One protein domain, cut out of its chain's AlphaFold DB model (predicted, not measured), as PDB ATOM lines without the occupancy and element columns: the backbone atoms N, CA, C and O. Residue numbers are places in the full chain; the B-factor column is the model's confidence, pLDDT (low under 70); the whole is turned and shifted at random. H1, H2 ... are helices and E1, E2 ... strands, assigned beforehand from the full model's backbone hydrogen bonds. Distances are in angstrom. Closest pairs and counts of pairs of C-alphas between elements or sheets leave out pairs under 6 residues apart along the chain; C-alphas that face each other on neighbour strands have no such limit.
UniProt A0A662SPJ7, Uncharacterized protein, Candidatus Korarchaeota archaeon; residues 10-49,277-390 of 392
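AT A GLANCE: This is residues 10 to 49 and 277 to 390 of the 392 residues of an uncharacterized protein of Candidatus Korarchaeota archaeon (UniProt A0A662SPJ7). A strongly twisted sheet of three strands, E1, E2 and E3, has helix H1 over one face and helices H3 and H4 over the other, and the helical hairpin of H6 and H7 crosses H1. A small two-strand sheet, E4 and E5, sits near H1, and the short helix H2 lies farther out between these two strands in the chain. The 154 printed residues have seven named helices and five named strands, in the order H1, E1, E2, E3, E4, H2, E5, H3, H4, H5, H6, H7; the sheets, E1-E2-E3 and E4-E5, are antiparallel and the class is mixed. The whole is compact, with a radius of gyration of the C-alphas of 15.3 A and spans of 41 by 35 by 29 A.

HOW THE PARTS SIT: H1, residues 10 to 23, is on the sheet of E1, residues 36 to 49, E2, residues 277 to 287, and E3, residues 290 to 296, at a height over the sheet of 9.7 A. N 44 of E1 and O 280 of E2 are 2.8 A apart, within hydrogen-bond range; in the hairpin of E2 and E3, N 283 and O 294 are 2.9 A apart. E3 runs on at 79 degrees into E4, residues 299 to 301, which pairs with E5, residues 321 to 323: N 300 and O 322 are 2.8 A apart. H2, residues 306 to 312, touches no helix. H3, residues 326 to 341, and H4, residues 343 to 356, complete three layers, with helices on both faces of the sheet; they touch only at the corner, where the C-alphas of Leu 339 and Ser 346 are 4.9 A apart. H5, residues 358 to 361, only grazes the sheet. H6, residues 363 to 375, touches H1, about perpendicular at 76 degrees, the closest C-alphas being those of Glu 10 and Gly 369, 4.5 A. H7, residues 381 to 388, forms a helical hairpin with H6, opposite ways at a shallow tilt of 15 degrees; their closest C-alphas, of Ile 370 and Ala 384, are 6.3 A apart. Every O i to N i+4 pair is within hydrogen-bond range in H1, H3, H6 and H7; H2 has 2 of 3, H4 has 9 of 10, and H5 is too short for one.

IN THESE COORDINATES: H1 begins at C-alpha 10 (149.964, 170.529, 158.701) and is 20.1 A long. E1, 36.6 A, bends by 63 degrees at residue 39; E2 is 31.6 A and H3 22.3 A long. H7 ends at C-alpha 388 (150.143, 164.079, 147.250).

THE WHOLE: The C-alphas farthest apart, of Ile 30 and Arg 49, are 50.1 A apart. Residues 50 to 276 are not printed, and C-alphas 49 and 277 are 8.6 A apart across the cut. The link from H1 to E1 is long. The pLDDT is under 70 at residues 27 to 33, 302 to 316 and 318.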
ATOM      1  N   GLU A  10     150.445 171.436 159.750       86.88
ATOM      2  CA  GLU A  10     149.964 170.529 158.701       86.88
ATOM      3  C   GLU A  10     149.085 171.235 157.660       86.88
ATOM      4  O   GLU A  10     149.226 171.006 156.459       86.88
ATOM      5  N   PHE A  11     148.209 172.133 158.107       85.38
ATOM      6  CA  PHE A  11     147.295 172.875 157.253       85.38
ATOM      7  C   PHE A  11     148.022 173.987 156.496       85.38
ATOM      8  O   PHE A  11     147.740 174.175 155.315       85.38
ATOM      9  N   GLU A  12     148.982 174.680 157.121       85.94
ATOM     10  CA  GLU A  12     149.848 175.672 156.460       85.94
ATOM     11  C   GLU A  12     150.621 175.040 155.294       85.94
ATOM     12  O   GLU A  12     150.545 175.526 154.160       85.94
ATOM     13  N   LEU A  13     151.315 173.923 155.540       90.12
ATOM     14  CA  LEU A  13     152.116 173.261 154.512       90.12
ATOM     15  C   LEU A  13     151.263 172.667 153.392       90.12
ATOM     16  O   LEU A  13     151.580 172.861 152.219       90.12
ATOM     17  N   ALA A  14     150.183 171.956 153.730       91.06
ATOM     18  CA  ALA A  14     149.324 171.336 152.726       91.06
ATOM     19  C   ALA A  14     148.631 172.381 151.849       91.06
ATOM     20  O   ALA A  14     148.571 172.229 150.631       91.06
ATOM     21  N   THR A  15     148.168 173.475 152.455       89.81
ATOM     22  CA  THR A  15     147.575 174.608 151.741       89.81
ATOM     23  C   THR A  15     148.593 175.250 150.804       89.81
ATOM     24  O   THR A  15     148.284 175.514 149.642       89.81
ATOM     25  N   SER A  16     149.819 175.461 151.288       91.12
ATOM     26  CA  SER A  16     150.907 176.024 150.487       91.12
ATOM     27  C   SER A  16     151.229 175.134 149.290       91.12
ATOM     28  O   SER A  16     151.294 175.610 148.159       91.12
ATOM     29  N   LEU A  17     151.355 173.824 149.512       93.12
ATOM     30  CA  LEU A  17     151.631 172.858 148.452       93.12
ATOM     31  C   LEU A  17     150.492 172.792 147.427       93.12
ATOM     32  O   LEU A  17     150.738 172.782 146.221       93.12
ATOM     33  N   ALA A  18     149.248 172.813 147.900       90.94
ATOM     34  CA  ALA A  18     148.073 172.835 147.048       90.94
ATOM     35  C   ALA A  18     148.017 174.111 146.187       90.94
ATOM     36  O   ALA A  18     147.705 174.062 144.997       90.94
ATOM     37  N   TYR A  19     148.372 175.263 146.755       90.88
ATOM     38  CA  TYR A  19     148.469 176.509 146.002       90.88
ATOM     39  C   TYR A  19     149.553 176.454 144.932       90.88
ATOM     40  O   TYR A  19     149.286 176.810 143.784       90.88
ATOM     41  N   VAL A  20     150.739 175.934 145.259       92.06
ATOM     42  CA  VAL A  20     151.807 175.699 144.275       92.06
ATOM     43  C   VAL A  20     151.299 174.816 143.140       92.06
ATOM     44  O   VAL A  20     151.476 175.170 141.975       92.06
ATOM     45  N   ALA A  21     150.611 173.716 143.453       90.12
ATOM     46  CA  ALA A  21     150.026 172.824 142.454       90.12
ATOM     47  C   ALA A  21     149.043 173.561 141.525       90.12
ATOM     48  O   ALA A  21     149.134 173.437 140.302       90.12
ATOM     49  N   SER A  22     148.188 174.425 142.084       87.00
ATOM     50  CA  SER A  22     147.246 175.246 141.309       87.00
ATOM     51  C   SER A  22     147.924 176.257 140.371       87.00
ATOM     52  O   SER A  22     147.345 176.658 139.360       87.00
ATOM     53  N   LYS A  23     149.160 176.661 140.685       88.00
ATOM     54  CA  LYS A  23     149.953 177.646 139.935       88.00
ATOM     55  C   LYS A  23     150.978 177.017 138.991       88.00
ATOM     56  O   LYS A  23     151.635 177.757 138.254       88.00
ATOM     57  N   ARG A  24     151.160 175.691 139.000       88.00
ATOM     58  CA  ARG A  24     152.055 174.994 138.061       88.00
ATOM     59  C   ARG A  24     151.545 175.151 136.633       88.00
ATOM     60  O   ARG A  24     150.351 175.016 136.363       88.00
ATOM     61  N   LYS A  25     152.460 175.384 135.690       83.69
ATOM     62  CA  LYS A  25     152.147 175.337 134.262       83.69
ATOM     63  C   LYS A  25     151.726 173.913 133.912       83.69
ATOM     64  O   LYS A  25     152.421 172.943 134.229       83.69
ATOM     65  N   LYS A  26     150.585 173.795 133.237       80.75
ATOM     66  CA  LYS A  26     150.064 172.525 132.729       80.75
ATOM     67  C   LYS A  26     149.955 172.585 131.205       80.75
ATOM     68  O   LYS A  26     149.555 173.612 130.662       80.75
ATOM     69  N   ALA A  27     150.282 171.493 130.521       69.19
ATOM     70  CA  ALA A  27     150.171 171.378 129.066       69.19
ATOM     71  C   ALA A  27     149.201 170.260 128.660       69.19
ATOM     72  O   ALA A  27     149.050 169.265 129.371       69.19
ATOM     73  N   GLY A  28     148.571 170.417 127.491       61.75
ATOM     74  CA  GLY A  28     147.635 169.453 126.904       61.75
ATOM     75  C   GLY A  28     146.183 169.948 126.865       61.75
ATOM     76  O   GLY A  28     145.725 170.634 127.775       61.75
ATOM     77  N   PHE A  29     145.461 169.580 125.801       51.00
ATOM     78  CA  PHE A  29     144.076 170.013 125.544       51.00
ATOM     79  C   PHE A  29     143.012 169.184 126.285       51.00
ATOM     80  O   PHE A  29     141.946 169.707 126.585       51.00
ATOM     81  N   ILE A  30     143.292 167.907 126.581       53.19
ATOM     82  CA  ILE A  30     142.307 166.955 127.142       53.19
ATOM     83  C   ILE A  30     142.672 166.530 128.575       53.19
ATOM     84  O   ILE A  30     141.799 166.388 129.424       53.19
ATOM     85  N   ARG A  31     143.968 166.367 128.876       55.28
ATOM     86  CA  ARG A  31     144.496 166.162 130.236       55.28
ATOM     87  C   ARG A  31     145.668 167.106 130.451       55.28
ATOM     88  O   ARG A  31     146.767 166.836 129.969       55.28
ATOM     89  N   LYS A  32     145.412 168.214 131.146       65.06
ATOM     90  CA  LYS A  32     146.421 169.198 131.545       65.06
ATOM     91  C   LYS A  32     147.412 168.532 132.503       65.06
ATOM     92  O   LYS A  32     147.124 168.402 133.686       65.06
ATOM     93  N   ARG A  33     148.560 168.077 131.997       67.88
ATOM     94  CA  ARG A  33     149.626 167.498 132.829       67.88
ATOM     95  C   ARG A  33     150.588 168.594 133.272       67.88
ATOM     96  O   ARG A  33     150.931 169.435 132.436       67.88
ATOM     97  N   PRO A  34     151.049 168.590 134.530       73.31
ATOM     98  CA  PRO A  34     152.087 169.512 134.957       73.31
ATOM     99  C   PRO A  34     153.354 169.334 134.111       73.31
ATOM    100  O   PRO A  34     153.804 168.208 133.902       73.31
ATOM    101  N   VAL A  35     153.917 170.436 133.616       83.19
ATOM    102  CA  VAL A  35     155.198 170.443 132.876       83.19
ATOM    103  C   VAL A  35     156.364 170.973 133.707       83.19
ATOM    104  O   VAL A  35     157.495 171.028 133.229       83.19
ATOM    105  N   GLU A  36     156.077 171.361 134.944       89.31
ATOM    106  CA  GLU A  36     157.045 171.839 135.926       89.31
ATOM    107  C   GLU A  36     157.119 170.847 137.084       89.31
ATOM    108  O   GLU A  36     156.079 170.357 137.526       89.31
ATOM    109  N   GLN A  37     158.311 170.571 137.597       91.06
ATOM    110  CA  GLN A  37     158.565 169.794 138.804       91.06
ATOM    111  C   GLN A  37     158.753 170.736 139.998       91.06
ATOM    112  O   GLN A  37     159.321 171.815 139.853       91.06
ATOM    113  N   LEU A  38     158.259 170.338 141.171       94.00
ATOM    114  CA  LEU A  38     158.560 171.027 142.423       94.00
ATOM    115  C   LEU A  38     159.899 170.529 142.956       94.00
ATOM    116  O   LEU A  38     160.034 169.346 143.255       94.00
ATOM    117  N   ASP A  39     160.872 171.431 143.062       94.31
ATOM    118  CA  ASP A  39     162.206 171.102 143.567       94.31
ATOM    119  C   ASP A  39     162.211 171.090 145.102       94.31
ATOM    120  O   ASP A  39     162.698 170.157 145.738       94.31
ATOM    121  N   PHE A  40     161.670 172.150 145.708       95.44
ATOM    122  CA  PHE A  40     161.601 172.314 147.155       95.44
ATOM    123  C   PHE A  40     160.528 173.317 147.566       95.44
ATOM    124  O   PHE A  40     160.103 174.170 146.782       95.44
ATOM    125  N   LEU A  41     160.163 173.243 148.843       95.81
ATOM    126  CA  LEU A  41     159.370 174.242 149.548       95.81
ATOM    127  C   LEU A  41     160.149 174.666 150.800       95.81
ATOM    128  O   LEU A  41     160.620 173.802 151.535       95.81
ATOM    129  N   ILE A  42     160.322 175.964 151.039       95.50
ATOM    130  CA  ILE A  42     161.010 176.507 152.224       95.50
ATOM    131  C   ILE A  42     160.180 177.587 152.899       95.50
ATOM    132  O   ILE A  42     159.393 178.261 152.240       95.50
ATOM    133  N   LYS A  43     160.381 177.762 154.206       94.19
ATOM    134  CA  LYS A  43     159.840 178.885 154.972       94.19
ATOM    135  C   LYS A  43     160.969 179.861 155.257       94.19
ATOM    136  O   LYS A  43     161.991 179.470 155.818       94.19
ATOM    137  N   VAL A  44     160.783 181.116 154.879       94.12
ATOM    138  CA  VAL A  44     161.720 182.206 155.156       94.12
ATOM    139  C   VAL A  44     161.055 183.251 156.035       94.12
ATOM    140  O   VAL A  44     159.839 183.420 155.988       94.12
ATOM    141  N   LEU A  45     161.847 183.945 156.845       92.31
ATOM    142  CA  LEU A  45     161.380 184.998 157.736       92.31
ATOM    143  C   LEU A  45     161.917 186.333 157.234       92.31
ATOM    144  O   LEU A  45     163.131 186.553 157.206       92.31
ATOM    145  N   TRP A  46     161.007 187.210 156.824       93.06
ATOM    146  CA  TRP A  46     161.320 188.581 156.454       93.06
ATOM    147  C   TRP A  46     161.478 189.416 157.732       93.06
ATOM    148  O   TRP A  46     160.491 189.589 158.454       93.06
ATOM    149  N   PRO A  47     162.675 189.957 158.024       92.06
ATOM    150  CA  PRO A  47     162.871 190.804 159.193       92.06
ATOM    151  C   PRO A  47     162.244 192.184 158.962       92.06
ATOM    152  O   PRO A  47     162.531 192.838 157.964       92.06
ATOM    153  N   LEU A  48     161.409 192.656 159.879       91.50
ATOM    154  CA  LEU A  48     160.859 194.009 159.862       91.50
ATOM    155  C   LEU A  48     160.914 194.570 161.274       91.50
ATOM    156  O   LEU A  48     160.398 193.962 162.201       91.50
ATOM    157  N   ARG A  49     161.499 195.750 161.453       91.38
ATOM    158  CA  ARG A  49     161.644 196.328 162.794       91.38
ATOM    159  C   ARG A  49     161.533 197.831 162.789       91.38
ATOM    160  O   ARG A  49     161.490 198.455 161.734       91.38
ATOM    161  N   GLU A 277     159.306 189.024 162.612       88.06
ATOM    162  CA  GLU A 277     159.760 188.014 161.668       88.06
ATOM    163  C   GLU A 277     158.547 187.503 160.897       88.06
ATOM    164  O   GLU A 277     157.757 186.706 161.394       88.06
ATOM    165  N   ILE A 278     158.352 188.024 159.685       88.81
ATOM    166  CA  ILE A 278     157.145 187.748 158.903       88.81
ATOM    167  C   ILE A 278     157.386 186.504 158.035       88.81
ATOM    168  O   ILE A 278     158.288 186.530 157.193       88.81
ATOM    169  N   PRO A 279     156.601 185.424 158.193       90.00
ATOM    170  CA  PRO A 279     156.864 184.168 157.505       90.00
ATOM    171  C   PRO A 279     156.340 184.155 156.065       90.00
ATOM    172  O   PRO A 279     155.171 184.423 155.821       90.00
ATOM    173  N   PHE A 280     157.174 183.746 155.114       92.56
ATOM    174  CA  PHE A 280     156.785 183.479 153.728       92.56
ATOM    175  C   PHE A 280     157.158 182.050 153.358       92.56
ATOM    176  O   PHE A 280     158.238 181.574 153.713       92.56
ATOM    177  N   ILE A 281     156.297 181.376 152.600       94.25
ATOM    178  CA  ILE A 281     156.657 180.115 151.954       94.25
ATOM    179  C   ILE A 281     157.149 180.418 150.541       94.25
ATOM    180  O   ILE A 281     156.486 181.121 149.782       94.25
ATOM    181  N   ILE A 282     158.301 179.867 150.177       96.62
ATOM    182  CA  ILE A 282     158.850 179.931 148.823       96.62
ATOM    183  C   ILE A 282     158.870 178.519 148.250       96.62
ATOM    184  O   ILE A 282     159.398 177.594 148.870       96.62
ATOM    185  N   ALA A 283     158.337 178.360 147.044       96.75
ATOM    186  CA  ALA A 283     158.432 177.126 146.274       96.75
ATOM    187  C   ALA A 283     159.286 177.337 145.023       96.75
ATOM    188  O   ALA A 283     159.082 178.310 144.298       96.75
ATOM    189  N   SER A 284     160.211 176.414 144.753       96.50
ATOM    190  CA  SER A 284     160.996 176.390 143.510       96.50
ATOM    191  C   SER A 284     160.395 175.400 142.529       96.50
ATOM    192  O   SER A 284     160.260 174.217 142.840       96.50
ATOM    193  N   LEU A 285     160.068 175.873 141.332       94.88
ATOM    194  CA  LEU A 285     159.577 175.055 140.233       94.88
ATOM    195  C   LEU A 285     160.608 175.030 139.107       94.88
ATOM    196  O   LEU A 285     161.056 176.087 138.664       94.88
ATOM    197  N   SER A 286     160.933 173.845 138.604       92.44
ATOM    198  CA  SER A 286     161.809 173.657 137.448       92.44
ATOM    199  C   SER A 286     161.037 173.075 136.266       92.44
ATOM    200  O   SER A 286     160.194 172.195 136.411       92.44
ATOM    201  N   GLY A 287     161.292 173.578 135.062       88.94
ATOM    202  CA  GLY A 287     160.676 173.075 133.838       88.94
ATOM    203  C   GLY A 287     161.536 173.360 132.613       88.94
ATOM    204  O   GLY A 287     162.680 173.798 132.722       88.94
ATOM    205  N   LYS A 288     160.975 173.142 131.419       86.44
ATOM    206  CA  LYS A 288     161.689 173.386 130.148       86.44
ATOM    207  C   LYS A 288     162.134 174.840 129.962       86.44
ATOM    208  O   LYS A 288     163.135 175.080 129.304       86.44
ATOM    209  N   GLU A 289     161.390 175.785 130.529       85.81
ATOM    210  CA  GLU A 289     161.679 177.226 130.465       85.81
ATOM    211  C   GLU A 289     162.658 177.689 131.561       85.81
ATOM    212  O   GLU A 289     162.931 178.878 131.683       85.81
ATOM    213  N   GLY A 290     163.193 176.759 132.357       88.69
ATOM    214  CA  GLY A 290     164.084 177.050 133.474       88.69
ATOM    215  C   GLY A 290     163.378 176.999 134.828       88.69
ATOM    216  O   GLY A 290     162.301 176.412 134.972       88.69
ATOM    217  N   ARG A 291     164.036 177.573 135.840       91.00
ATOM    218  CA  ARG A 291     163.530 177.654 137.213       91.00
ATOM    219  C   ARG A 291     162.731 178.938 137.406       91.00
ATOM    220  O   ARG A 291     163.141 179.997 136.942       91.00
ATOM    221  N   ARG A 292     161.644 178.853 138.166       94.00
ATOM    222  CA  ARG A 292     160.944 180.013 138.724       94.00
ATOM    223  C   ARG A 292     160.533 179.749 140.162       94.00
ATOM    224  O   ARG A 292     160.433 178.598 140.582       94.00
ATOM    225  N   PHE A 293     160.241 180.820 140.881       95.62
ATOM    226  CA  PHE A 293     159.760 180.745 142.250       95.62
ATOM    227  C   PHE A 293     158.284 181.115 142.323       95.62
ATOM    228  O   PHE A 293     157.756 181.772 141.430       95.62
ATOM    229  N   ILE A 294     157.626 180.646 143.374       95.44
ATOM    230  CA  ILE A 294     156.320 181.128 143.815       95.44
ATOM    231  C   ILE A 294     156.487 181.541 145.268       95.44
ATOM    232  O   ILE A 294     156.960 180.739 146.077       95.44
ATOM    233  N   VAL A 295     156.079 182.765 145.592       95.94
ATOM    234  CA  VAL A 295     156.050 183.266 146.966       95.94
ATOM    235  C   VAL A 295     154.620 183.218 147.487       95.94
ATOM    236  O   VAL A 295     153.677 183.644 146.824       95.94
ATOM    237  N   ILE A 296     154.456 182.675 148.687       92.88
ATOM    238  CA  ILE A 296     153.174 182.571 149.374       92.88
ATOM    239  C   ILE A 296     153.287 183.396 150.657       92.88
ATOM    240  O   ILE A 296     154.040 183.016 151.562       92.88
ATOM    241  N   PRO A 297     152.585 184.538 150.741       90.62
ATOM    242  CA  PRO A 297     152.575 185.363 151.940       90.62
ATOM    243  C   PRO A 297     151.827 184.683 153.093       90.62
ATOM    244  O   PRO A 297     151.075 183.726 152.859       90.62
ATOM    245  N   PRO A 298     151.925 185.214 154.328       86.19
ATOM    246  CA  PRO A 298     150.963 184.893 155.370       86.19
ATOM    247  C   PRO A 298     149.544 185.079 154.833       86.19
ATOM    248  O   PRO A 298     149.155 186.171 154.408       86.19
ATOM    249  N   SER A 299     148.779 183.990 154.822       83.12
ATOM    250  CA  SER A 299     147.495 183.942 154.127       83.12
ATOM    251  C   SER A 299     146.389 183.298 154.959       83.12
ATOM    252  O   SER A 299     146.640 182.575 155.933       83.12
ATOM    253  N   ASN A 300     145.151 183.584 154.568       77.44
ATOM    254  CA  ASN A 300     143.941 182.930 155.044       77.44
ATOM    255  C   ASN A 300     143.431 181.961 153.976       77.44
ATOM    256  O   ASN A 300     143.483 182.254 152.784       77.44
ATOM    257  N   VAL A 301     142.883 180.828 154.415       71.88
ATOM    258  CA  VAL A 301     142.162 179.903 153.535       71.88
ATOM    259  C   VAL A 301     140.673 180.151 153.698       71.88
ATOM    260  O   VAL A 301     140.116 179.941 154.781       71.88
ATOM    261  N   SER A 302     140.016 180.612 152.638       65.31
ATOM    262  CA  SER A 302     138.561 180.769 152.621       65.31
ATOM    263  C   SER A 302     137.880 179.492 152.103       65.31
ATOM    264  O   SER A 302     138.514 178.601 151.549       65.31
ATOM    265  N   LYS A 303     136.572 179.322 152.337       56.19
ATOM    266  CA  LYS A 303     135.830 178.227 151.687       56.19
ATOM    267  C   LYS A 303     135.513 178.634 150.251       56.19
ATOM    268  O   LYS A 303     135.101 179.765 150.010       56.19
ATOM    269  N   VAL A 304     135.655 177.699 149.313       55.75
ATOM    270  CA  VAL A 304     135.362 177.918 147.890       55.75
ATOM    271  C   VAL A 304     133.895 178.353 147.717       55.75
ATOM    272  O   VAL A 304     132.973 177.568 147.932       55.75
ATOM    273  N   GLY A 305     133.669 179.614 147.335       48.94
ATOM    274  CA  GLY A 305     132.340 180.136 146.991       48.94
ATOM    275  C   GLY A 305     131.820 179.623 145.638       48.94
ATOM    276  O   GLY A 305     132.520 178.927 144.902       48.94
ATOM    277  N   ILE A 306     130.593 180.011 145.265       44.25
ATOM    278  CA  ILE A 306     129.903 179.580 144.025       44.25
ATOM    279  C   ILE A 306     130.760 179.818 142.762       44.25
ATOM    280  O   ILE A 306     130.795 178.970 141.875       44.25
ATOM    281  N   GLY A 307     131.533 180.910 142.704       44.44
ATOM    282  CA  GLY A 307     132.439 181.208 141.583       44.44
ATOM    283  C   GLY A 307     133.651 180.271 141.455       44.44
ATOM    284  O   GLY A 307     134.144 180.049 140.350       44.44
ATOM    285  N   GLY A 308     134.108 179.657 142.550       51.00
ATOM    286  CA  GLY A 308     135.188 178.668 142.508       51.00
ATOM    287  C   GLY A 308     134.740 177.323 141.930       51.00
ATOM    288  O   GLY A 308     135.517 176.670 141.240       51.00
ATOM    289  N   LYS A 309     133.456 176.963 142.089       50.50
ATOM    290  CA  LYS A 309     132.858 175.789 141.425       50.50
ATOM    291  C   LYS A 309     132.862 175.925 139.896       50.50
ATOM    292  O   LYS A 309     133.072 174.940 139.197       50.50
ATOM    293  N   ILE A 310     132.702 177.148 139.378       48.94
ATOM    294  CA  ILE A 310     132.715 177.429 137.933       48.94
ATOM    295  C   ILE A 310     134.129 177.265 137.353       48.94
ATOM    296  O   ILE A 310     134.281 176.642 136.310       48.94
ATOM    297  N   LYS A 311     135.184 177.746 138.032       52.88
ATOM    298  CA  LYS A 311     136.579 177.532 137.585       52.88
ATOM    299  C   LYS A 311     137.011 176.058 137.663       52.88
ATOM    300  O   LYS A 311     137.724 175.604 136.768       52.88
ATOM    301  N   LYS A 312     136.513 175.300 138.650       55.84
ATOM    302  CA  LYS A 312     136.702 173.838 138.733       55.84
ATOM    303  C   LYS A 312     136.102 173.101 137.525       55.84
ATOM    304  O   LYS A 312     136.733 172.186 137.006       55.84
ATOM    305  N   ALA A 313     134.967 173.559 136.986       52.84
ATOM    306  CA  ALA A 313     134.361 172.982 135.775       52.84
ATOM    307  C   ALA A 313     135.238 173.108 134.507       52.84
ATOM    308  O   ALA A 313     135.033 172.373 133.545       52.84
ATOM    309  N   PHE A 314     136.249 173.988 134.512       53.47
ATOM    310  CA  PHE A 314     137.241 174.133 133.435       53.47
ATOM    311  C   PHE A 314     138.563 173.383 133.708       53.47
ATOM    312  O   PHE A 314     139.578 173.633 133.042       53.47
ATOM    313  N   GLY A 315     138.572 172.466 134.686       56.28
ATOM    314  CA  GLY A 315     139.717 171.608 135.007       56.28
ATOM    315  C   GLY A 315     140.904 172.360 135.613       56.28
ATOM    316  O   GLY A 315     142.055 171.999 135.369       56.28
ATOM    317  N   ALA A 316     140.639 173.456 136.327       64.81
ATOM    318  CA  ALA A 316     141.648 174.200 137.069       64.81
ATOM    319  C   ALA A 316     141.445 173.980 138.571       64.81
ATOM    320  O   ALA A 316     140.383 174.308 139.103       64.81
ATOM    321  N   MET A 317     142.481 173.468 139.237       72.38
ATOM    322  CA  MET A 317     142.560 173.411 140.694       72.38
ATOM    323  C   MET A 317     142.453 174.835 141.251       72.38
ATOM    324  O   MET A 317     143.134 175.747 140.774       72.38
ATOM    325  N   VAL A 318     141.597 175.041 142.252       69.50
ATOM    326  CA  VAL A 318     141.418 176.347 142.904       69.50
ATOM    327  C   VAL A 318     141.605 176.178 144.399       69.50
ATOM    328  O   VAL A 318     140.744 175.614 145.070       69.50
ATOM    329  N   VAL A 319     142.703 176.730 144.914       74.94
ATOM    330  CA  VAL A 319     142.936 176.861 146.352       74.94
ATOM    331  C   VAL A 319     142.673 178.317 146.733       74.94
ATOM    332  O   VAL A 319     143.409 179.195 146.283       74.94
ATOM    333  N   PRO A 320     141.596 178.603 147.481       71.94
ATOM    334  CA  PRO A 320     141.177 179.964 147.808       71.94
ATOM    335  C   PRO A 320     142.045 180.536 148.939       71.94
ATOM    336  O   PRO A 320     141.664 180.538 150.112       71.94
ATOM    337  N   ILE A 321     143.247 180.964 148.564       76.62
ATOM    338  CA  ILE A 321     144.205 181.622 149.446       76.62
ATOM    339  C   ILE A 321     144.214 183.109 149.138       76.62
ATOM    340  O   ILE A 321     144.481 183.492 148.002       76.62
ATOM    341  N   ASP A 322     144.003 183.911 150.176       80.88
ATOM    342  CA  ASP A 322     144.148 185.360 150.125       80.88
ATOM    343  C   ASP A 322     145.167 185.796 151.184       80.88
ATOM    344  O   ASP A 322     145.143 185.300 152.319       80.88
ATOM    345  N   ALA A 323     146.063 186.719 150.825       83.75
ATOM    346  CA  ALA A 323     146.993 187.310 151.783       83.75
ATOM    347  C   ALA A 323     146.209 187.932 152.950       83.75
ATOM    348  O   ALA A 323     145.152 188.533 152.749       83.75
ATOM    349  N   ARG A 324     146.709 187.798 154.187       82.25
ATOM    350  CA  ARG A 324     145.988 188.332 155.362       82.25
ATOM    351  C   ARG A 324     145.913 189.854 155.365       82.25
ATOM    352  O   ARG A 324     144.949 190.419 155.872       82.25
ATOM    353  N   SER A 325     146.899 190.501 154.742       83.38
ATOM    354  CA  SER A 325     146.958 191.949 154.603       83.38
ATOM    355  C   SER A 325     147.512 192.381 153.239       83.38
ATOM    356  O   SER A 325     148.342 191.671 152.659       83.38
ATOM    357  N   PRO A 326     147.143 193.585 152.761       86.94
ATOM    358  CA  PRO A 326     147.766 194.209 151.594       86.94
ATOM    359  C   PRO A 326     149.287 194.386 151.725       86.94
ATOM    360  O   PRO A 326     150.002 194.358 150.725       86.94
ATOM    361  N   LEU A 327     149.810 194.560 152.948       87.56
ATOM    362  CA  LEU A 327     151.256 194.612 153.167       87.56
ATOM    363  C   LEU A 327     151.913 193.269 152.840       87.56
ATOM    364  O   LEU A 327     152.910 193.251 152.128       87.56
ATOM    365  N   TYR A 328     151.355 192.151 153.307       89.31
ATOM    366  CA  TYR A 328     151.914 190.833 153.009       89.31
ATOM    367  C   TYR A 328     151.876 190.499 151.525       89.31
ATOM    368  O   TYR A 328     152.838 189.939 151.008       89.31
ATOM    369  N   GLU A 329     150.804 190.877 150.831       90.69
ATOM    370  CA  GLU A 329     150.734 190.757 149.376       90.69
ATOM    371  C   GLU A 329     151.865 191.549 148.710       90.69
ATOM    372  O   GLU A 329     152.640 190.985 147.937       90.69
ATOM    373  N   ARG A 330     152.043 192.820 149.095       92.44
ATOM    374  CA  ARG A 330     153.118 193.669 148.566       92.44
ATOM    375  C   ARG A 330     154.511 193.109 148.861       92.44
ATOM    376  O   ARG A 330     155.358 193.107 147.975       92.44
ATOM    377  N   MET A 331     154.757 192.634 150.080       93.44
ATOM    378  CA  MET A 331     156.011 191.972 150.454       93.44
ATOM    379  C   MET A 331     156.249 190.710 149.625       93.44
ATOM    380  O   MET A 331     157.360 190.491 149.154       93.44
ATOM    381  N   GLY A 332     155.203 189.905 149.416       94.12
ATOM    382  CA  GLY A 332     155.257 188.705 148.591       94.12
ATOM    383  C   GLY A 332     155.655 189.024 147.152       94.12
ATOM    384  O   GLY A 332     156.569 188.394 146.629       94.12
ATOM    385  N   SER A 333     155.045 190.052 146.553       95.06
ATOM    386  CA  SER A 333     155.403 190.520 145.209       95.06
ATOM    387  C   SER A 333     156.841 191.033 145.129       95.06
ATOM    388  O   SER A 333     157.554 190.659 144.204       95.06
ATOM    389  N   LEU A 334     157.291 191.832 146.105       95.88
ATOM    390  CA  LEU A 334     158.676 192.318 146.158       95.88
ATOM    391  C   LEU A 334     159.679 191.162 146.283       95.88
ATOM    392  O   LEU A 334     160.725 191.175 145.640       95.88
ATOM    393  N   LEU A 335     159.359 190.145 147.090       96.12
ATOM    394  CA  LEU A 335     160.206 188.963 147.235       96.12
ATOM    395  C   LEU A 335     160.254 188.138 145.946       96.12
ATOM    396  O   LEU A 335     161.318 187.662 145.562       96.12
ATOM    397  N   GLU A 336     159.112 187.951 145.284       95.62
ATOM    398  CA  GLU A 336     159.015 187.197 144.033       95.62
ATOM    399  C   GLU A 336     159.762 187.905 142.895       95.62
ATOM    400  O   GLU A 336     160.503 187.260 142.151       95.62
ATOM    401  N   GLU A 337     159.641 189.232 142.807       96.31
ATOM    402  CA  GLU A 337     160.404 190.060 141.872       96.31
ATOM    403  C   GLU A 337     161.911 189.968 142.137       96.31
ATOM    404  O   GLU A 337     162.686 189.774 141.199       96.31
ATOM    405  N   GLU A 338     162.342 190.027 143.400       95.44
ATOM    406  CA  GLU A 338     163.752 189.861 143.763       95.44
ATOM    407  C   GLU A 338     164.272 188.466 143.376       95.44
ATOM    408  O   GLU A 338     165.359 188.342 142.815       95.44
ATOM    409  N   LEU A 339     163.492 187.405 143.608       95.62
ATOM    410  CA  LEU A 339     163.850 186.038 143.199       95.62
ATOM    411  C   LEU A 339     163.957 185.878 141.681       95.62
ATOM    412  O   LEU A 339     164.705 185.022 141.203       95.62
ATOM    413  N   HIS A 340     163.195 186.666 140.926       94.12
ATOM    414  CA  HIS A 340     163.222 186.646 139.472       94.12
ATOM    415  C   HIS A 340     164.386 187.462 138.892       94.12
ATOM    416  O   HIS A 340     165.053 187.013 137.963       94.12
ATOM    417  N   SER A 341     164.629 188.655 139.437       94.38
ATOM    418  CA  SER A 341     165.551 189.650 138.878       94.38
ATOM    419  C   SER A 341     166.978 189.556 139.427       94.38
ATOM    420  O   SER A 341     167.928 189.898 138.720       94.38
ATOM    421  N   ASN A 342     167.166 189.052 140.652       94.50
ATOM    422  CA  ASN A 342     168.477 188.929 141.281       94.50
ATOM    423  C   ASN A 342     168.974 187.476 141.276       94.50
ATOM    424  O   ASN A 342     168.618 186.653 142.123       94.50
ATOM    425  N   ILE A 343     169.885 187.187 140.342       93.50
ATOM    426  CA  ILE A 343     170.512 185.866 140.178       93.50
ATOM    427  C   ILE A 343     171.211 185.403 141.467       93.50
ATOM    428  O   ILE A 343     171.138 184.225 141.814       93.50
ATOM    429  N   GLY A 344     171.868 186.313 142.194       93.81
ATOM    430  CA  GLY A 344     172.567 185.985 143.438       93.81
ATOM    431  C   GLY A 344     171.606 185.555 144.546       93.81
ATOM    432  O   GLY A 344     171.823 184.528 145.188       93.81
ATOM    433  N   PHE A 345     170.505 186.292 144.718       93.88
ATOM    434  CA  PHE A 345     169.469 185.963 145.702       93.88
ATOM    435  C   PHE A 345     168.739 184.657 145.353       93.88
ATOM    436  O   PHE A 345     168.546 183.787 146.202       93.88
ATOM    437  N   SER A 346     168.419 184.467 144.073       94.62
ATOM    438  CA  SER A 346     167.845 183.230 143.530       94.62
ATOM    439  C   SER A 346     168.736 182.001 143.767       94.62
ATOM    440  O   SER A 346     168.262 180.943 144.200       94.62
ATOM    441  N   ALA A 347     170.046 182.135 143.541       94.12
ATOM    442  CA  ALA A 347     171.020 181.077 143.803       94.12
ATOM    443  C   ALA A 347     171.130 180.764 145.303       94.12
ATOM    444  O   ALA A 347     171.113 179.590 145.675       94.12
ATOM    445  N   GLN A 348     171.160 181.792 146.159       93.38
ATOM    446  CA  GLN A 348     171.160 181.635 147.615       93.38
ATOM    447  C   GLN A 348     169.924 180.860 148.096       93.38
ATOM    448  O   GLN A 348     170.068 179.882 148.829       93.38
ATOM    449  N   MET A 349     168.721 181.235 147.646       94.81
ATOM    450  CA  MET A 349     167.493 180.512 147.999       94.81
ATOM    451  C   MET A 349     167.479 179.081 147.468       94.81
ATOM    452  O   MET A 349     166.967 178.184 148.131       94.81
ATOM    453  N   SER A 350     168.054 178.847 146.288       94.25
ATOM    454  CA  SER A 350     168.166 177.501 145.722       94.25
ATOM    455  C   SER A 350     169.055 176.593 146.569       94.25
ATOM    456  O   SER A 350     168.743 175.415 146.726       94.25
ATOM    457  N   GLU A 351     170.152 177.126 147.108       93.69
ATOM    458  CA  GLU A 351     171.049 176.368 147.979       93.69
ATOM    459  C   GLU A 351     170.395 176.080 149.331       93.69
ATOM    460  O   GLU A 351     170.299 174.919 149.728       93.69
ATOM    461  N   MET A 352     169.806 177.102 149.963       92.38
ATOM    462  CA  MET A 352     169.019 176.932 151.190       92.38
ATOM    463  C   MET A 352     167.892 175.909 151.001       92.38
ATOM    464  O   MET A 352     167.656 175.068 151.871       92.38
ATOM    465  N   GLY A 353     167.231 175.939 149.841       92.12
ATOM    466  CA  GLY A 353     166.179 175.012 149.436       92.12
ATOM    467  C   GLY A 353     166.567 173.542 149.521       92.12
ATOM    468  O   GLY A 353     165.772 172.727 149.983       92.12
ATOM    469  N   LYS A 354     167.804 173.196 149.147       89.19
ATOM    470  CA  LYS A 354     168.307 171.815 149.218       89.19
ATOM    471  C   LYS A 354     168.473 171.338 150.660       89.19
ATOM    472  O   LYS A 354     168.157 170.193 150.966       89.19
ATOM    473  N   GLU A 355     168.938 172.213 151.548       88.25
ATOM    474  CA  GLU A 355     169.235 171.881 152.950       88.25
ATOM    475  C   GLU A 355     167.985 171.884 153.848       88.25
ATOM    476  O   GLU A 355     167.921 171.227 154.897       88.25
ATOM    477  N   THR A 356     166.972 172.657 153.460       91.19
ATOM    478  CA  THR A 356     165.822 172.975 154.318       91.19
ATOM    479  C   THR A 356     164.469 172.603 153.733       91.19
ATOM    480  O   THR A 356     163.450 172.974 154.312       91.19
ATOM    481  N   ASN A 357     164.450 171.805 152.662       94.25
ATOM    482  CA  ASN A 357     163.232 171.382 151.979       94.25
ATOM    483  C   ASN A 357     162.173 170.828 152.952       94.25
ATOM    484  O   ASN A 357     162.303 169.731 153.505       94.25
ATOM    485  N   LEU A 358     161.094 171.588 153.124       93.94
ATOM    486  CA  LEU A 358     159.985 171.274 154.014       93.94
ATOM    487  C   LEU A 358     159.215 170.037 153.554       93.94
ATOM    488  O   LEU A 358     158.668 169.332 154.398       93.94
ATOM    489  N   ILE A 359     159.227 169.725 152.253       92.31
ATOM    490  CA  ILE A 359     158.600 168.511 151.710       92.31
ATOM    491  C   ILE A 359     159.254 167.271 152.318       92.31
ATOM    492  O   ILE A 359     158.565 166.380 152.807       92.31
ATOM    493  N   VAL A 360     160.589 167.251 152.355       91.75
ATOM    494  CA  VAL A 360     161.368 166.133 152.901       91.75
ATOM    495  C   VAL A 360     161.258 166.090 154.423       91.75
ATOM    496  O   VAL A 360     161.023 165.029 154.996       91.75
ATOM    497  N   LYS A 361     161.397 167.244 155.092       92.06
ATOM    498  CA  LYS A 361     161.408 167.320 156.564       92.06
ATOM    499  C   LYS A 361     160.045 167.035 157.200       92.06
ATOM    500  O   LYS A 361     159.996 166.504 158.305       92.06
ATOM    501  N   TYR A 362     158.955 167.385 156.519       93.00
ATOM    502  CA  TYR A 362     157.606 167.373 157.087       93.00
ATOM    503  C   TYR A 362     156.590 166.603 156.232       93.00
ATOM    504  O   TYR A 362     155.389 166.844 156.349       93.00
ATOM    505  N   SER A 363     157.038 165.639 155.421       92.69
ATOM    506  CA  SER A 363     156.180 164.821 154.546       92.69
ATOM    507  C   SER A 363     154.959 164.239 155.270       92.69
ATOM    508  O   SER A 363     153.837 164.347 154.784       92.69
ATOM    509  N   GLY A 364     155.141 163.704 156.483       92.50
ATOM    510  CA  GLY A 364     154.044 163.169 157.294       92.50
ATOM    511  C   GLY A 364     153.000 164.219 157.702       92.50
ATOM    512  O   GLY A 364     151.805 163.929 157.675       92.50
ATOM    513  N   LEU A 365     153.426 165.441 158.049       91.25
ATOM    514  CA  LEU A 365     152.510 166.555 158.348       91.25
ATOM    515  C   LEU A 365     151.781 167.020 157.089       91.25
ATOM    516  O   LEU A 365     150.578 167.256 157.137       91.25
ATOM    517  N   ILE A 366     152.495 167.109 155.966       93.06
ATOM    518  CA  ILE A 366     151.926 167.504 154.676       93.06
ATOM    519  C   ILE A 366     150.838 166.519 154.259       93.06
ATOM    520  O   ILE A 366     149.730 166.940 153.946       93.06
ATOM    521  N   MET A 367     151.117 165.214 154.309       94.25
ATOM    522  CA  MET A 367     150.145 164.186 153.929       94.25
ATOM    523  C   MET A 367     148.884 164.251 154.796       94.25
ATOM    524  O   MET A 367     147.781 164.246 154.251       94.25
ATOM    525  N   ARG A 368     149.024 164.412 156.123       93.06
ATOM    526  CA  ARG A 368     147.874 164.637 157.021       93.06
ATOM    527  C   ARG A 368     147.086 165.889 156.647       93.06
ATOM    528  O   ARG A 368     145.859 165.842 156.572       93.06
ATOM    529  N   GLY A 369     147.783 166.988 156.375       91.75
ATOM    530  CA  GLY A 369     147.164 168.242 155.966       91.75
ATOM    531  C   GLY A 369     146.403 168.122 154.645       91.75
ATOM    532  O   GLY A 369     145.287 168.624 154.552       91.75
ATOM    533  N   ILE A 370     146.942 167.417 153.641       92.38
ATOM    534  CA  ILE A 370     146.258 167.204 152.355       92.38
ATOM    535  C   ILE A 370     144.993 166.369 152.562       92.38
ATOM    536  O   ILE A 370     143.934 166.739 152.054       92.38
ATOM    537  N   THR A 371     145.069 165.287 153.347       92.38
ATOM    538  CA  THR A 371     143.890 164.489 153.715       92.38
ATOM    539  C   THR A 371     142.828 165.361 154.381       92.38
ATOM    540  O   THR A 371     141.670 165.326 153.983       92.38
ATOM    541  N   ARG A 372     143.224 166.232 155.314       89.00
ATOM    542  CA  ARG A 372     142.302 167.157 155.981       89.00
ATOM    543  C   ARG A 372     141.697 168.183 155.021       89.00
ATOM    544  O   ARG A 372     140.504 168.452 155.110       89.00
ATOM    545  N   LEU A 373     142.474 168.741 154.089       87.00
ATOM    546  CA  LEU A 373     141.955 169.651 153.059       87.00
ATOM    547  C   LEU A 373     140.914 168.971 152.164       87.00
ATOM    548  O   LEU A 373     139.920 169.603 151.803       87.00
ATOM    549  N   ARG A 374     141.129 167.695 151.831       88.38
ATOM    550  CA  ARG A 374     140.167 166.876 151.090       88.38
ATOM    551  C   ARG A 374     138.901 166.619 151.905       88.38
ATOM    552  O   ARG A 374     137.804 166.876 151.424       88.38
ATOM    553  N   ASP A 375     139.046 166.187 153.154       86.94
ATOM    554  CA  ASP A 375     137.913 165.899 154.044       86.94
ATOM    555  C   ASP A 375     137.093 167.171 154.361       86.94
ATOM    556  O   ASP A 375     135.901 167.106 154.649       86.94
ATOM    557  N   MET A 376     137.720 168.350 154.270       83.19
ATOM    558  CA  MET A 376     137.072 169.664 154.364       83.19
ATOM    559  C   MET A 376     136.460 170.164 153.043       83.19
ATOM    560  O   MET A 376     135.953 171.290 153.009       83.19
ATOM    561  N   GLU A 377     136.524 169.366 151.974       82.06
ATOM    562  CA  GLU A 377     136.065 169.684 150.613       82.06
ATOM    563  C   GLU A 377     136.743 170.926 149.998       82.06
ATOM    564  O   GLU A 377     136.202 171.587 149.105       82.06
ATOM    565  N   ILE A 378     137.939 171.276 150.478       80.19
ATOM    566  CA  ILE A 378     138.767 172.320 149.860       80.19
ATOM    567  C   ILE A 378     139.403 171.746 148.587       80.19
ATOM    568  O   ILE A 378     139.315 172.362 147.518       80.19
ATOM    569  N   LEU A 379     139.959 170.536 148.694       82.56
ATOM    570  CA  LEU A 379     140.435 169.723 147.573       82.56
ATOM    571  C   LEU A 379     139.431 168.604 147.276       82.56
ATOM    572  O   LEU A 379     138.806 168.083 148.194       82.56
ATOM    573  N   ASP A 380     139.272 168.242 146.006       84.62
ATOM    574  CA  ASP A 380     138.624 166.977 145.636       84.62
ATOM    575  C   ASP A 380     139.655 165.835 145.581       84.62
ATOM    576  O   ASP A 380     140.835 166.041 145.868       84.62
ATOM    577  N   GLU A 381     139.211 164.610 145.289       84.94
ATOM    578  CA  GLU A 381     140.086 163.427 145.293       84.94
ATOM    579  C   GLU A 381     141.201 163.523 144.237       84.94
ATOM    580  O   GLU A 381     142.341 163.140 144.510       84.94
ATOM    581  N   ASP A 382     140.897 164.068 143.055       84.81
ATOM    582  CA  ASP A 382     141.861 164.219 141.962       84.81
ATOM    583  C   ASP A 382     142.908 165.287 142.313       84.81
ATOM    584  O   ASP A 382     144.112 165.039 142.201       84.81
ATOM    585  N   ASP A 383     142.461 166.445 142.813       86.00
ATOM    586  CA  ASP A 383     143.329 167.523 143.293       86.00
ATOM    587  C   ASP A 383     144.202 167.040 144.464       86.00
ATOM    588  O   ASP A 383     145.411 167.280 144.486       86.00
ATOM    589  N   ALA A 384     143.627 166.320 145.434       88.56
ATOM    590  CA  ALA A 384     144.374 165.758 146.558       88.56
ATOM    591  C   ALA A 384     145.438 164.763 146.077       88.56
ATOM    592  O   ALA A 384     146.578 164.821 146.537       88.56
ATOM    593  N   THR A 385     145.101 163.906 145.111       89.75
ATOM    594  CA  THR A 385     146.042 162.949 144.514       89.75
ATOM    595  C   THR A 385     147.185 163.661 143.784       89.75
ATOM    596  O   THR A 385     148.349 163.293 143.962       89.75
ATOM    597  N   GLU A 386     146.891 164.711 143.005       88.00
ATOM    598  CA  GLU A 386     147.915 165.519 142.329       88.00
ATOM    599  C   GLU A 386     148.878 166.148 143.347       88.00
ATOM    600  O   GLU A 386     150.095 166.049 143.181       88.00
ATOM    601  N   VAL A 387     148.354 166.733 144.427       90.31
ATOM    602  CA  VAL A 387     149.165 167.366 145.479       90.31
ATOM    603  C   VAL A 387     149.986 166.331 146.252       90.31
ATOM    604  O   VAL A 387     151.168 166.560 146.502       90.31
ATOM    605  N   MET A 388     149.413 165.169 146.586       92.38
ATOM    606  CA  MET A 388     150.143 164.079 147.250       92.38
ATOM    607  C   MET A 388     151.312 163.569 146.399       92.38
ATOM    608  O   MET A 388     152.385 163.302 146.937       92.38
ATOM    609  N   SER A 389     151.156 163.502 145.072       90.00
ATOM    610  CA  SER A 389     152.239 163.087 144.167       90.00
ATOM    611  C   SER A 389     153.429 164.053 144.109       90.00
ATOM    612  O   SER A 389     154.439 163.732 143.499       90.00
ATOM    613  N   MET A 390     153.316 165.243 144.708       88.88
ATOM    614  CA  MET A 390     154.422 166.201 144.829       88.88
ATOM    615  C   MET A 390     155.267 165.967 146.091       88.88
ATOM    616  O   MET A 390     156.293 166.623 146.257       88.88
TER     617      MET A 390